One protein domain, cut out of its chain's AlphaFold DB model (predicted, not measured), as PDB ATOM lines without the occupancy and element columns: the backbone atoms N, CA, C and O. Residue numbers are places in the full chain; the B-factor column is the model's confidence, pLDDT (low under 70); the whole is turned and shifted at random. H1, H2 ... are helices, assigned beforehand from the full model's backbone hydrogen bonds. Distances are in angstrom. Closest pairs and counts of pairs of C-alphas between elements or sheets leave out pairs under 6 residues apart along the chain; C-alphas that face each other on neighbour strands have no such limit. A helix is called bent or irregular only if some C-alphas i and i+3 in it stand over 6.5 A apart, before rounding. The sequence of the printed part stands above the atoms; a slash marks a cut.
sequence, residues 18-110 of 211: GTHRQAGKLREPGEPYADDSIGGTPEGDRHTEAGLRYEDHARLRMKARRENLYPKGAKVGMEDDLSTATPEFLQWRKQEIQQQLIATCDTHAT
ATOM      1  N   GLY A  18     149.581 195.425 122.167       82.88
ATOM      2  CA  GLY A  18     149.695 194.323 123.126       82.88
ATOM      3  C   GLY A  18     150.006 194.780 124.554       82.88
ATOM      4  O   GLY A  18     149.637 194.076 125.496       82.88
ATOM      5  N   THR A  19     150.564 195.977 124.749       85.81
ATOM      6  CA  THR A  19     150.766 196.558 126.090       85.81
ATOM      7  C   THR A  19     149.456 196.978 126.756       85.81
ATOM      8  O   THR A  19     149.380 196.984 127.981       85.81
ATOM      9  N   HIS A  20     148.383 197.224 125.990       85.75
ATOM     10  CA  HIS A  20     147.063 197.589 126.526       85.75
ATOM     11  C   HIS A  20     146.385 196.459 127.309       85.75
ATOM     12  O   HIS A  20     145.377 196.691 127.983       85.75
ATOM     13  N   ARG A  21     146.909 195.232 127.222       88.56
ATOM     14  CA  ARG A  21     146.448 194.086 128.004       88.56
ATOM     15  C   ARG A  21     146.633 194.342 129.500       88.56
ATOM     16  O   ARG A  21     147.634 194.910 129.919       88.56
ATOM     17  N   GLN A  22     145.691 193.858 130.307       90.12
ATOM     18  CA  GLN A  22     145.712 193.999 131.755       90.12
ATOM     19  C   GLN A  22     146.924 193.270 132.343       90.12
ATOM     20  O   GLN A  22     147.062 192.049 132.178       90.12
ATOM     21  N   ALA A  23     147.771 194.003 133.062       88.88
ATOM     22  CA  ALA A  23     148.914 193.433 133.760       88.88
ATOM     23  C   ALA A  23     148.464 192.443 134.854       88.88
ATOM     24  O   ALA A  23     147.512 192.696 135.596       88.88
ATOM     25  N   GLY A  24     149.136 191.291 134.942       84.94
ATOM     26  CA  GLY A  24     148.901 190.282 135.986       84.94
ATOM     27  C   GLY A  24     147.567 189.523 135.909       84.94
ATOM     28  O   GLY A  24     147.232 188.787 136.837       84.94
ATOM     29  N   LYS A  25     146.786 189.680 134.833       86.50
ATOM     30  CA  LYS A  25     145.542 188.924 134.629       86.50
ATOM     31  C   LYS A  25     145.846 187.467 134.270       86.50
ATOM     32  O   LYS A  25     146.533 187.208 133.287       86.50
ATOM     33  N   LEU A  26     145.267 186.522 135.016       85.50
ATOM     34  CA  LEU A  26     145.295 185.103 134.657       85.50
ATOM     35  C   LEU A  26     144.451 184.886 133.389       85.50
ATOM     36  O   LEU A  26     143.289 185.301 133.342       85.50
ATOM     37  N   ARG A  27     145.043 184.272 132.363       85.19
ATOM     38  CA  ARG A  27     144.398 183.990 131.074       85.19
ATOM     39  C   ARG A  27     144.390 182.491 130.828       85.19
ATOM     40  O   ARG A  27     145.368 181.807 131.127       85.19
ATOM     41  N   GLU A  28     143.288 181.994 130.284       84.25
ATOM     42  CA  GLU A  28     143.141 180.565 130.022       84.25
ATOM     43  C   GLU A  28     144.038 180.128 128.851       84.25
ATOM     44  O   GLU A  28     144.154 180.851 127.850       84.25
ATOM     45  N   PRO A  29     144.650 178.930 128.922       74.94
ATOM     46  CA  PRO A  29     145.399 178.373 127.807       74.94
ATOM     47  C   PRO A  29     144.532 178.295 126.546       74.94
ATOM     48  O   PRO A  29     143.470 177.679 126.534       74.94
ATOM     49  N   GLY A  30     144.995 178.920 125.463       73.81
ATOM     50  CA  GLY A  30     144.264 178.970 124.195       73.81
ATOM     51  C   GLY A  30     143.555 180.295 123.921       73.81
ATOM     52  O   GLY A  30     143.226 180.550 122.762       73.81
ATOM     53  N   GLU A  31     143.409 181.174 124.918       85.50
ATOM     54  CA  GLU A  31     142.939 182.538 124.682       85.50
ATOM     55  C   GLU A  31     143.931 183.305 123.774       85.50
ATOM     56  O   GLU A  31     145.146 183.201 123.968       85.50
ATOM     57  N   PRO A  32     143.464 184.106 122.793       86.88
ATOM     58  CA  PRO A  32     144.358 184.804 121.863       86.88
ATOM     59  C   PRO A  32     145.355 185.770 122.508       86.88
ATOM     60  O   PRO A  32     146.421 186.005 121.948       86.88
ATOM     61  N   TYR A  33     145.025 186.290 123.692       88.88
ATOM     62  CA  TYR A  33     145.834 187.257 124.436       88.88
ATOM     63  C   TYR A  33     146.702 186.626 125.529       88.88
ATOM     64  O   TYR A  33     147.370 187.369 126.245       88.88
ATOM     65  N   ALA A  34     146.658 185.297 125.697       86.50
ATOM     66  CA  ALA A  34     147.319 184.589 126.797       86.50
ATOM     67  C   ALA A  34     148.853 184.628 126.735       86.50
ATOM     68  O   ALA A  34     149.503 184.459 127.760       86.50
ATOM     69  N   ASP A  35     149.424 184.820 125.546       84.44
ATOM     70  CA  ASP A  35     150.870 184.844 125.356       84.44
ATOM     71  C   ASP A  35     151.416 186.266 125.513       84.44
ATOM     72  O   ASP A  35     151.313 187.100 124.609       84.44
ATOM     73  N   ASP A  36     151.997 186.547 126.675       82.62
ATOM     74  CA  ASP A  36     152.550 187.858 127.020       82.62
ATOM     75  C   ASP A  36     153.804 188.226 126.199       82.62
ATOM     76  O   ASP A  36     154.186 189.394 126.174       82.62
ATOM     77  N   SER A  37     154.413 187.276 125.472       78.25
ATOM     78  CA  SER A  37     155.548 187.553 124.575       78.25
ATOM     79  C   SER A  37     155.131 188.186 123.240       78.25
ATOM     80  O   SER A  37     155.939 188.814 122.556       78.25
ATOM     81  N   ILE A  38     153.854 188.058 122.870       80.31
ATOM     82  CA  ILE A  38     153.301 188.540 121.602       80.31
ATOM     83  C   ILE A  38     152.818 189.978 121.772       80.31
ATOM     84  O   ILE A  38     151.946 190.228 122.596       80.31
ATOM     85  N   GLY A  39     153.303 190.923 120.962       75.38
ATOM     86  CA  GLY A  39     152.754 192.288 120.954       75.38
ATOM     87  C   GLY A  39     153.253 193.216 122.067       75.38
ATOM     88  O   GLY A  39     152.697 194.297 122.234       75.38
ATOM     89  N   GLY A  40     154.256 192.799 122.844       82.25
ATOM     90  CA  GLY A  40     154.796 193.559 123.976       82.25
ATOM     91  C   GLY A  40     154.163 193.203 125.324       82.25
ATOM     92  O   GLY A  40     153.022 192.745 125.395       82.25
ATOM     93  N   THR A  41     154.924 193.411 126.399       86.62
ATOM     94  CA  THR A  41     154.540 193.052 127.770       86.62
ATOM     95  C   THR A  41     153.247 193.768 128.196       86.62
ATOM     96  O   THR A  41     153.141 194.977 127.997       86.62
ATOM     97  N   PRO A  42     152.262 193.069 128.795       87.62
ATOM     98  CA  PRO A  42     151.060 193.705 129.335       87.62
ATOM     99  C   PRO A  42     151.384 194.726 130.431       87.62
ATOM    100  O   PRO A  42     151.964 194.379 131.460       87.62
ATOM    101  N   GLU A  43     150.949 195.965 130.242       87.19
ATOM    102  CA  GLU A  43     151.145 197.077 131.184       87.19
ATOM    103  C   GLU A  43     149.826 197.791 131.527       87.19
ATOM    104  O   GLU A  43     149.779 198.622 132.434       87.19
ATOM    105  N   GLY A  44     148.748 197.461 130.814       85.06
ATOM    106  CA  GLY A  44     147.459 198.119 130.920       85.06
ATOM    107  C   GLY A  44     146.577 197.647 132.067       85.06
ATOM    108  O   GLY A  44     146.958 196.860 132.939       85.06
ATOM    109  N   ASP A  45     145.341 198.132 132.035       87.12
ATOM    110  CA  ASP A  45     144.297 197.826 133.001       87.12
ATOM    111  C   ASP A  45     143.086 197.144 132.337       87.12
ATOM    112  O   ASP A  45     143.067 196.806 131.149       87.12
ATOM    113  N   ARG A  46     142.039 196.905 133.133       87.12
ATOM    114  CA  ARG A  46     140.799 196.287 132.648       87.12
ATOM    115  C   ARG A  46     140.134 197.105 131.533       87.12
ATOM    116  O   ARG A  46     139.496 196.518 130.660       87.12
ATOM    117  N   HIS A  47     140.215 198.431 131.587       80.94
ATOM    118  CA  HIS A  47     139.566 199.323 130.632       80.94
ATOM    119  C   HIS A  47     140.325 199.363 129.309       80.94
ATOM    120  O   HIS A  47     139.697 199.239 128.256       80.94
ATOM    121  N   THR A  48     141.653 199.457 129.350       81.00
ATOM    122  CA  THR A  48     142.483 199.426 128.139       81.00
ATOM    123  C   THR A  48     142.394 198.074 127.437       81.00
ATOM    124  O   THR A  48     142.244 198.033 126.217       81.00
ATOM    125  N   GLU A  49     142.358 196.965 128.186       87.44
ATOM    126  CA  GLU A  49     142.182 195.636 127.588       87.44
ATOM    127  C   GLU A  49     140.783 195.474 126.968       87.44
ATOM    128  O   GLU A  49     140.636 194.860 125.911       87.44
ATOM    129  N   ALA A  50     139.742 196.032 127.595       84.38
ATOM    130  CA  ALA A  50     138.396 196.028 127.023       84.38
ATOM    131  C   ALA A  50     138.325 196.835 125.715       84.38
ATOM    132  O   ALA A  50     137.670 196.393 124.770       84.38
ATOM    133  N   GLY A  51     139.027 197.973 125.648       82.31
ATOM    134  CA  GLY A  51     139.187 198.764 124.427       82.31
ATOM    135  C   GLY A  51     139.869 197.973 123.312       82.31
ATOM    136  O   GLY A  51     139.292 197.817 122.239       82.31
ATOM    137  N   LEU A  52     141.028 197.370 123.605       85.69
ATOM    138  CA  LEU A  52     141.765 196.515 122.665       85.69
ATOM    139  C   LEU A  52     140.878 195.397 122.096       85.69
ATOM    140  O   LEU A  52     140.784 195.217 120.882       85.69
ATOM    141  N   ARG A  53     140.170 194.669 122.969       89.44
ATOM    142  CA  ARG A  53     139.265 193.591 122.545       89.44
ATOM    143  C   ARG A  53     138.159 194.113 121.636       89.44
ATOM    144  O   ARG A  53     137.851 193.476 120.634       89.44
ATOM    145  N   TYR A  54     137.549 195.251 121.969       85.56
ATOM    146  CA  TYR A  54     136.493 195.851 121.152       85.56
ATOM    147  C   TYR A  54     136.982 196.184 119.732       85.56
ATOM    148  O   TYR A  54     136.290 195.882 118.753       85.56
ATOM    149  N   GLU A  55     138.182 196.750 119.615       84.44
ATOM    150  CA  GLU A  55     138.814 197.061 118.331       84.44
ATOM    151  C   GLU A  55     139.142 195.797 117.529       84.44
ATOM    152  O   GLU A  55     138.808 195.715 116.342       84.44
ATOM    153  N   ASP A  56     139.713 194.776 118.175       86.88
ATOM    154  CA  ASP A  56     139.973 193.474 117.557       86.88
ATOM    155  C   ASP A  56     138.680 192.828 117.040       86.88
ATOM    156  O   ASP A  56     138.628 192.397 115.886       86.88
ATOM    157  N   HIS A  57     137.606 192.821 117.838       87.81
ATOM    158  CA  HIS A  57     136.293 192.317 117.422       87.81
ATOM    159  C   HIS A  57     135.781 193.051 116.172       87.81
ATOM    160  O   HIS A  57     135.298 192.427 115.221       87.81
ATOM    161  N   ALA A  58     135.893 194.381 116.130       84.25
ATOM    162  CA  ALA A  58     135.493 195.163 114.963       84.25
ATOM    163  C   ALA A  58     136.345 194.833 113.723       84.25
ATOM    164  O   ALA A  58     135.786 194.618 112.640       84.25
ATOM    165  N   ARG A  59     137.674 194.724 113.880       87.12
ATOM    166  CA  ARG A  59     138.596 194.346 112.796       87.12
ATOM    167  C   ARG A  59     138.263 192.963 112.243       87.12
ATOM    168  O   ARG A  59     138.125 192.811 111.028       87.12
ATOM    169  N   LEU A  60     138.095 191.972 113.114       89.25
ATOM    170  CA  LEU A  60     137.817 190.587 112.734       89.25
ATOM    171  C   LEU A  60     136.510 190.465 111.951       89.25
ATOM    172  O   LEU A  60     136.483 189.794 110.922       89.25
ATOM    173  N   ARG A  61     135.450 191.192 112.334       86.81
ATOM    174  CA  ARG A  61     134.205 191.247 111.543       86.81
ATOM    175  C   ARG A  61     134.446 191.750 110.123       86.81
ATOM    176  O   ARG A  61     133.882 191.213 109.168       86.81
ATOM    177  N   MET A  62     135.251 192.802 109.965       83.00
ATOM    178  CA  MET A  62     135.574 193.334 108.641       83.00
ATOM    179  C   MET A  62     136.421 192.347 107.835       83.00
ATOM    180  O   MET A  62     136.146 192.155 106.650       83.00
ATOM    181  N   LYS A  63     137.410 191.704 108.465       86.44
ATOM    182  CA  LYS A  63     138.298 190.746 107.799       86.44
ATOM    183  C   LYS A  63     137.558 189.472 107.386       86.44
ATOM    184  O   LYS A  63     137.619 189.109 106.216       86.44
ATOM    185  N   ALA A  64     136.727 188.906 108.260       87.19
ATOM    186  CA  ALA A  64     135.891 187.742 107.955       87.19
ATOM    187  C   ALA A  64     134.969 187.971 106.741       87.19
ATOM    188  O   ALA A  64     134.771 187.074 105.922       87.19
ATOM    189  N   ARG A  65     134.432 189.191 106.579       83.69
ATOM    190  CA  ARG A  65     133.647 189.571 105.388       83.69
ATOM    191  C   ARG A  65     134.501 189.677 104.126       83.69
ATOM    192  O   ARG A  65     134.028 189.305 103.057       83.69
ATOM    193  N   ARG A  66     135.727 190.203 104.227       84.62
ATOM    194  CA  ARG A  66     136.650 190.332 103.083       84.62
ATOM    195  C   ARG A  66     137.152 188.972 102.600       84.62
ATOM    196  O   ARG A  66     137.268 188.773 101.397       84.62
ATOM    197  N   GLU A  67     137.388 188.044 103.521       86.56
ATOM    198  CA  GLU A  67     137.866 186.685 103.231       86.56
ATOM    199  C   GLU A  67     136.746 185.718 102.823       86.56
ATOM    200  O   GLU A  67     136.997 184.541 102.593       86.56
ATOM    201  N   ASN A  68     135.508 186.207 102.685       84.12
ATOM    202  CA  ASN A  68     134.331 185.407 102.338       84.12
ATOM    203  C   ASN A  68     134.083 184.222 103.296       84.12
ATOM    204  O   ASN A  68     133.467 183.236 102.898       84.12
ATOM    205  N   LEU A  69     134.483 184.339 104.573       83.62
ATOM    206  CA  LEU A  69     134.106 183.377 105.625       83.62
ATOM    207  C   LEU A  69     132.594 183.389 105.892       83.62
ATOM    208  O   LEU A  69     132.039 182.456 106.463       83.62
ATOM    209  N   TYR A  70     131.927 184.463 105.470       81.88
ATOM    210  CA  TYR A  70     130.486 184.634 105.522       81.88
ATOM    211  C   TYR A  70     129.947 185.010 104.140       81.88
ATOM    212  O   TYR A  70     130.630 185.715 103.387       81.88
ATOM    213  N   PRO A  71     128.696 184.630 103.819       79.38
ATOM    214  CA  PRO A  71     128.016 185.119 102.627       79.38
ATOM    215  C   PRO A  71     127.989 186.652 102.574       79.38
ATOM    216  O   PRO A  71     127.878 187.330 103.602       79.38
ATOM    217  N   LYS A  72     128.043 187.222 101.365       76.25
ATOM    218  CA  LYS A  72     127.978 188.681 101.178       76.25
ATOM    219  C   LYS A  72     126.695 189.244 101.796       76.25
ATOM    220  O   LYS A  72     125.599 188.799 101.478       76.25
ATOM    221  N   GLY A  73     126.848 190.236 102.674       72.19
ATOM    222  CA  GLY A  73     125.735 190.872 103.388       72.19
ATOM    223  C   GLY A  73     125.255 190.123 104.637       72.19
ATOM    224  O   GLY A  73     124.431 190.663 105.372       72.19
ATOM    225  N   ALA A  74     125.784 188.930 104.928       77.31
ATOM    226  CA  ALA A  74     125.470 188.221 106.160       77.31
ATOM    227  C   ALA A  74     126.154 188.866 107.379       77.31
ATOM    228  O   ALA A  74     127.240 189.457 107.307       77.31
ATOM    229  N   LYS A  75     125.497 188.740 108.534       78.00
ATOM    230  CA  LYS A  75     126.055 189.139 109.826       78.00
ATOM    231  C   LYS A  75     127.120 188.122 110.256       78.00
ATOM    232  O   LYS A  75     126.930 186.922 110.085       78.00
ATOM    233  N   VAL A  76     128.224 188.607 110.826       79.94
ATOM    234  CA  VAL A  76     129.321 187.766 111.335       79.94
ATOM    235  C   VAL A  76     128.924 187.252 112.720       79.94
ATOM    236  O   VAL A  76     129.305 187.823 113.736       79.94
ATOM    237  N   GLY A  77     128.073 186.225 112.745       78.75
ATOM    238  CA  GLY A  77     127.462 185.712 113.973       78.75
ATOM    239  C   GLY A  77     128.460 185.109 114.963       78.75
ATOM    240  O   GLY A  77     128.336 185.365 116.153       78.75
ATOM    241  N   MET A  78     129.485 184.394 114.484       80.94
ATOM    242  CA  MET A  78     130.452 183.704 115.357       80.94
ATOM    243  C   MET A  78     131.400 184.659 116.096       80.94
ATOM    244  O   MET A  78     131.936 184.286 117.131       80.94
ATOM    245  N   GLU A  79     131.614 185.881 115.592       84.56
ATOM    246  CA  GLU A  79     132.390 186.905 116.319       84.56
ATOM    247  C   GLU A  79     131.520 187.671 117.325       84.56
ATOM    248  O   GLU A  79     132.029 188.188 118.316       84.56
ATOM    249  N   ASP A  80     130.210 187.754 117.070       80.19
ATOM    250  CA  ASP A  80     129.252 188.381 117.984       80.19
ATOM    251  C   ASP A  80     128.885 187.455 119.149       80.19
ATOM    252  O   ASP A  80     128.679 187.931 120.264       80.19
ATOM    253  N   ASP A  81     128.831 186.148 118.896       82.88
ATOM    254  CA  ASP A  81     128.642 185.113 119.903       82.88
ATOM    255  C   ASP A  81     129.641 183.967 119.691       82.88
ATOM    256  O   ASP A  81     129.416 183.039 118.905       82.88
ATOM    257  N   LEU A  82     130.737 184.023 120.450       82.69
ATOM    258  CA  LEU A  82     131.806 183.025 120.416       82.69
ATOM    259  C   LEU A  82     131.336 181.622 120.829       82.69
ATOM    260  O   LEU A  82     132.017 180.653 120.506       82.69
ATOM    261  N   SER A  83     130.189 181.476 121.505       81.44
ATOM    262  CA  SER A  83     129.640 180.151 121.830       81.44
ATOM    263  C   SER A  83     129.121 179.404 120.595       81.44
ATOM    264  O   SER A  83     129.035 178.179 120.599       81.44
ATOM    265  N   THR A  84     128.826 180.140 119.521       83.56
ATOM    266  CA  THR A  84     128.379 179.597 118.228       83.56
ATOM    267  C   THR A  84     129.526 179.401 117.233       83.56
ATOM    268  O   THR A  84     129.299 178.942 116.112       83.56
ATOM    269  N   ALA A  85     130.754 179.761 117.619       85.56
ATOM    270  CA  ALA A  85     131.923 179.696 116.756       85.56
ATOM    271  C   ALA A  85     132.400 178.261 116.531       85.56
ATOM    272  O   ALA A  85     132.472 177.454 117.458       85.56
ATOM    273  N   THR A  86     132.786 177.952 115.293       87.31
ATOM    274  CA  THR A  86     133.425 176.667 114.994       87.31
ATOM    275  C   THR A  86     134.877 176.661 115.486       87.31
ATOM    276  O   THR A  86     135.496 177.728 115.597       87.31
ATOM    277  N   PRO A  87     135.465 175.483 115.761       87.88
ATOM    278  CA  PRO A  87     136.871 175.385 116.150       87.88
ATOM    279  C   PRO A  87     137.826 176.038 115.139       87.88
ATOM    280  O   PRO A  87     138.780 176.711 115.532       87.88
ATOM    281  N   GLU A  88     137.538 175.914 113.842       89.38
ATOM    282  CA  GLU A  88     138.322 176.515 112.756       89.38
ATOM    283  C   GLU A  88     138.271 178.044 112.818       89.38
ATOM    284  O   GLU A  88     139.301 178.707 112.674       89.38
ATOM    285  N   PHE A  89     137.094 178.615 113.098       88.19
ATOM    286  CA  PHE A  89     136.936 180.056 113.263       88.19
ATOM    287  C   PHE A  89     137.692 180.566 114.495       88.19
ATOM    288  O   PHE A  89     138.346 181.605 114.427       88.19
ATOM    289  N   LEU A  90     137.661 179.827 115.611       89.31
ATOM    290  CA  LEU A  90     138.408 180.176 116.823       89.31
ATOM    291  C   LEU A  90     139.926 180.146 116.592       89.31
ATOM    292  O   LEU A  90     140.642 181.018 117.090       89.31
ATOM    293  N   GLN A  91     140.417 179.182 115.809       90.81
ATOM    294  CA  GLN A  91     141.826 179.105 115.437       90.81
ATOM    295  C   GLN A  91     142.236 180.253 114.507       90.81
ATOM    296  O   GLN A  91     143.246 180.907 114.774       90.81
ATOM    297  N   TRP A  92     141.443 180.534 113.468       92.44
ATOM    298  CA  TRP A  92     141.649 181.682 112.577       92.44
ATOM    299  C   TRP A  92     141.673 182.990 113.375       92.44
ATOM    300  O   TRP A  92     142.646 183.736 113.326       92.44
ATOM    301  N   ARG A  93     140.667 183.212 114.229       91.75
ATOM    302  CA  ARG A  93     140.568 184.376 115.117       91.75
ATOM    303  C   ARG A  93     141.815 184.551 115.979       91.75
ATOM    304  O   ARG A  93     142.324 185.662 116.120       91.75
ATOM    305  N   LYS A  94     142.301 183.462 116.581       91.56
ATOM    306  CA  LYS A  94     143.508 183.482 117.409       91.56
ATOM    307  C   LYS A  94     144.729 183.926 116.606       91.56
ATOM    308  O   LYS A  94     145.446 184.816 117.056       91.56
ATOM    309  N   GLN A  95     144.945 183.328 115.436       91.44
ATOM    310  CA  GLN A  95     146.070 183.664 114.563       91.44
ATOM    311  C   GLN A  95     146.013 185.130 114.126       91.44
ATOM    312  O   GLN A  95     147.016 185.829 114.202       91.44
ATOM    313  N   GLU A  96     144.831 185.615 113.759       92.06
ATOM    314  CA  GLU A  96     144.604 186.987 113.310       92.06
ATOM    315  C   GLU A  96     144.855 188.049 114.383       92.06
ATOM    316  O   GLU A  96     145.399 189.120 114.109       92.06
ATOM    317  N   ILE A  97     144.476 187.767 115.630       90.56
ATOM    318  CA  ILE A  97     144.791 188.650 116.759       90.56
ATOM    319  C   ILE A  97     146.302 188.659 117.005       90.56
ATOM    320  O   ILE A  97     146.902 189.727 117.076       90.56
ATOM    321  N   GLN A  98     146.933 187.486 117.084       90.62
ATOM    322  CA  GLN A  98     148.365 187.381 117.373       90.62
ATOM    323  C   GLN A  98     149.231 188.022 116.283       90.62
ATOM    324  O   GLN A  98     150.161 188.764 116.593       90.62
ATOM    325  N   GLN A  99     148.902 187.790 115.010       88.94
ATOM    326  CA  GLN A  99     149.601 188.404 113.883       88.94
ATOM    327  C   GLN A  99     149.471 189.922 113.898       88.94
ATOM    328  O   GLN A  99     150.470 190.601 113.678       88.94
ATOM    329  N   GLN A 100     148.282 190.460 114.190       85.94
ATOM    330  CA  GLN A 100     148.122 191.905 114.299       85.94
ATOM    331  C   GLN A 100     149.000 192.465 115.415       85.94
ATOM    332  O   GLN A 100     149.728 193.419 115.169       85.94
ATOM    333  N   LEU A 101     148.946 191.869 116.611       87.50
ATOM    334  CA  LEU A 101     149.726 192.322 117.762       87.50
ATOM    335  C   LEU A 101     151.224 192.396 117.431       87.50
ATOM    336  O   LEU A 101     151.865 193.391 117.757       87.50
ATOM    337  N   ILE A 102     151.755 191.390 116.725       86.12
ATOM    338  CA  ILE A 102     153.149 191.361 116.253       86.12
ATOM    339  C   ILE A 102     153.395 192.435 115.193       86.12
ATOM    340  O   ILE A 102     154.357 193.191 115.300       86.12
ATOM    341  N   ALA A 103     152.534 192.521 114.178       81.19
ATOM    342  CA  ALA A 103     152.694 193.469 113.078       81.19
ATOM    343  C   ALA A 103     152.705 194.921 113.571       81.19
ATOM    344  O   ALA A 103     153.407 195.753 113.007       81.19
ATOM    345  N   THR A 104     151.970 195.216 114.646       73.44
ATOM    346  CA  THR A 104     151.903 196.549 115.252       73.44
ATOM    347  C   THR A 104     153.033 196.862 116.235       73.44
ATOM    348  O   THR A 104     153.103 197.983 116.727       73.44
ATOM    349  N   CYS A 105     153.933 195.912 116.528       73.31
ATOM    350  CA  CYS A 105     155.085 196.173 117.400       73.31
ATOM    351  C   CYS A 105     156.040 197.209 116.811       73.31
ATOM    352  O   CYS A 105     156.536 198.077 117.521       73.31
ATOM    353  N   ASP A 106     156.296 197.100 115.509       65.75
ATOM    354  CA  ASP A 106     157.270 197.931 114.804       65.75
ATOM    355  C   ASP A 106     156.617 198.997 113.930       65.75
ATOM    356  O   ASP A 106     157.318 199.794 113.303       65.75
ATOM    357  N   THR A 107     155.281 199.060 113.905       58.72
ATOM    358  CA  THR A 107     154.610 200.210 113.314       58.72
ATOM    359  C   THR A 107     154.921 201.408 114.185       58.72
ATOM    360  O   THR A 107     154.412 201.531 115.299       58.72
ATOM    361  N   HIS A 108     155.736 202.316 113.657       50.03
ATOM    362  CA  HIS A 108     155.656 203.703 114.063       50.03
ATOM    363  C   HIS A 108     154.204 204.094 113.825       50.03
ATOM    364  O   HIS A 108     153.785 204.231 112.672       50.03
ATOM    365  N   ALA A 109     153.419 204.165 114.902       47.62
ATOM    366  CA  ALA A 109     152.172 204.893 114.896       47.62
ATOM    367  C   ALA A 109     152.574 206.314 114.514       47.62
ATOM    368  O   ALA A 109     152.989 207.128 115.328       47.62
ATOM    369  N   THR A 110     152.599 206.565 113.214       39.81
ATOM    370  CA  THR A 110     152.548 207.907 112.697       39.81
ATOM    371  C   THR A 110     151.209 208.389 113.215       39.81
ATOM    372  O   THR A 110     150.172 207.897 112.770       39.81
TER     373      THR A 110
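This is residues 18 to 110 of the 211 residues of an uncharacterized protein of Janthinobacterium sp. S3M3 (UniProt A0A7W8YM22). Two long helices, H1 and H3, cross as a wide X with few contacts at the crossing, and a long loop, residues 18 to 45, covers the side where H1 begins. The short helix H2 sits beside H1, on the part of the chain that loops round from the last residue of H1 to the first of H3; residues 104 to 110 trail away beyond H3. The printed part has 93 residues, with three named helices in the order H1, H2, H3 and no named strand. The class is all helix, though under half of the residues, 42 of 93, are in named elements. The whole is compact, with a radius of gyration of the C-alphas of 13.8 A, and spans 38 by 33 by 21 A along its three main axes.

H1, residues 46 to 66, is the longest helix. H3, residues 87 to 103, only just touches it, with 3 pairs of C-alphas within 8 A. The closest C-alphas of the two are those of Asp 56 and Ile 97, 6.9 A apart. H1 touches H3 with residues 56 to 60 alone, and H3 touches H1 with residues 93 to 97 alone. The lines of H1 and H3 stand at a steep tilt of 67 degrees, opposite ways. H2, residues 77 to 80, only just touches H1, again with 3 pairs of C-alphas within 8 A, and H1 touches H2 with residues 57 to 61 alone. The closest C-alphas there are those of Arg 61 and Glu 79, 6.7 A apart. H2 and H3 are close but not clearly touching: their closest C-alphas, those of Met 78 and Phe 89, are 7.7 A apart. In H1 and H3 every O i to N i+4 pair is within hydrogen-bond range; H2 is too short for such a pair, and its one O i to N i+3 pair is within range.

H1 has 21 residues and runs 30.4 A from C-alpha 46 at (140.799, 196.287, 132.648) to C-alpha 66 at (136.650, 190.332, 103.083). H3 has 17 residues and a length of 24.2 A, and ends at C-alpha 103 at (152.694, 193.469, 113.078). H2 has four residues, Gly 77 to Asp 80. No helix is bent or irregular.

The C-alphas of Gly 24 and Lys 72, the two farthest apart, are 40.6 A from each other. The printed part has no cut. The links H1 to H2, of 10 residues, and H2 to H3, of 6 residues, are short. Residues 18 to 45 hold no named element. The mean pLDDT of the printed part is 82.9, and residues 106 to 110 are under 70.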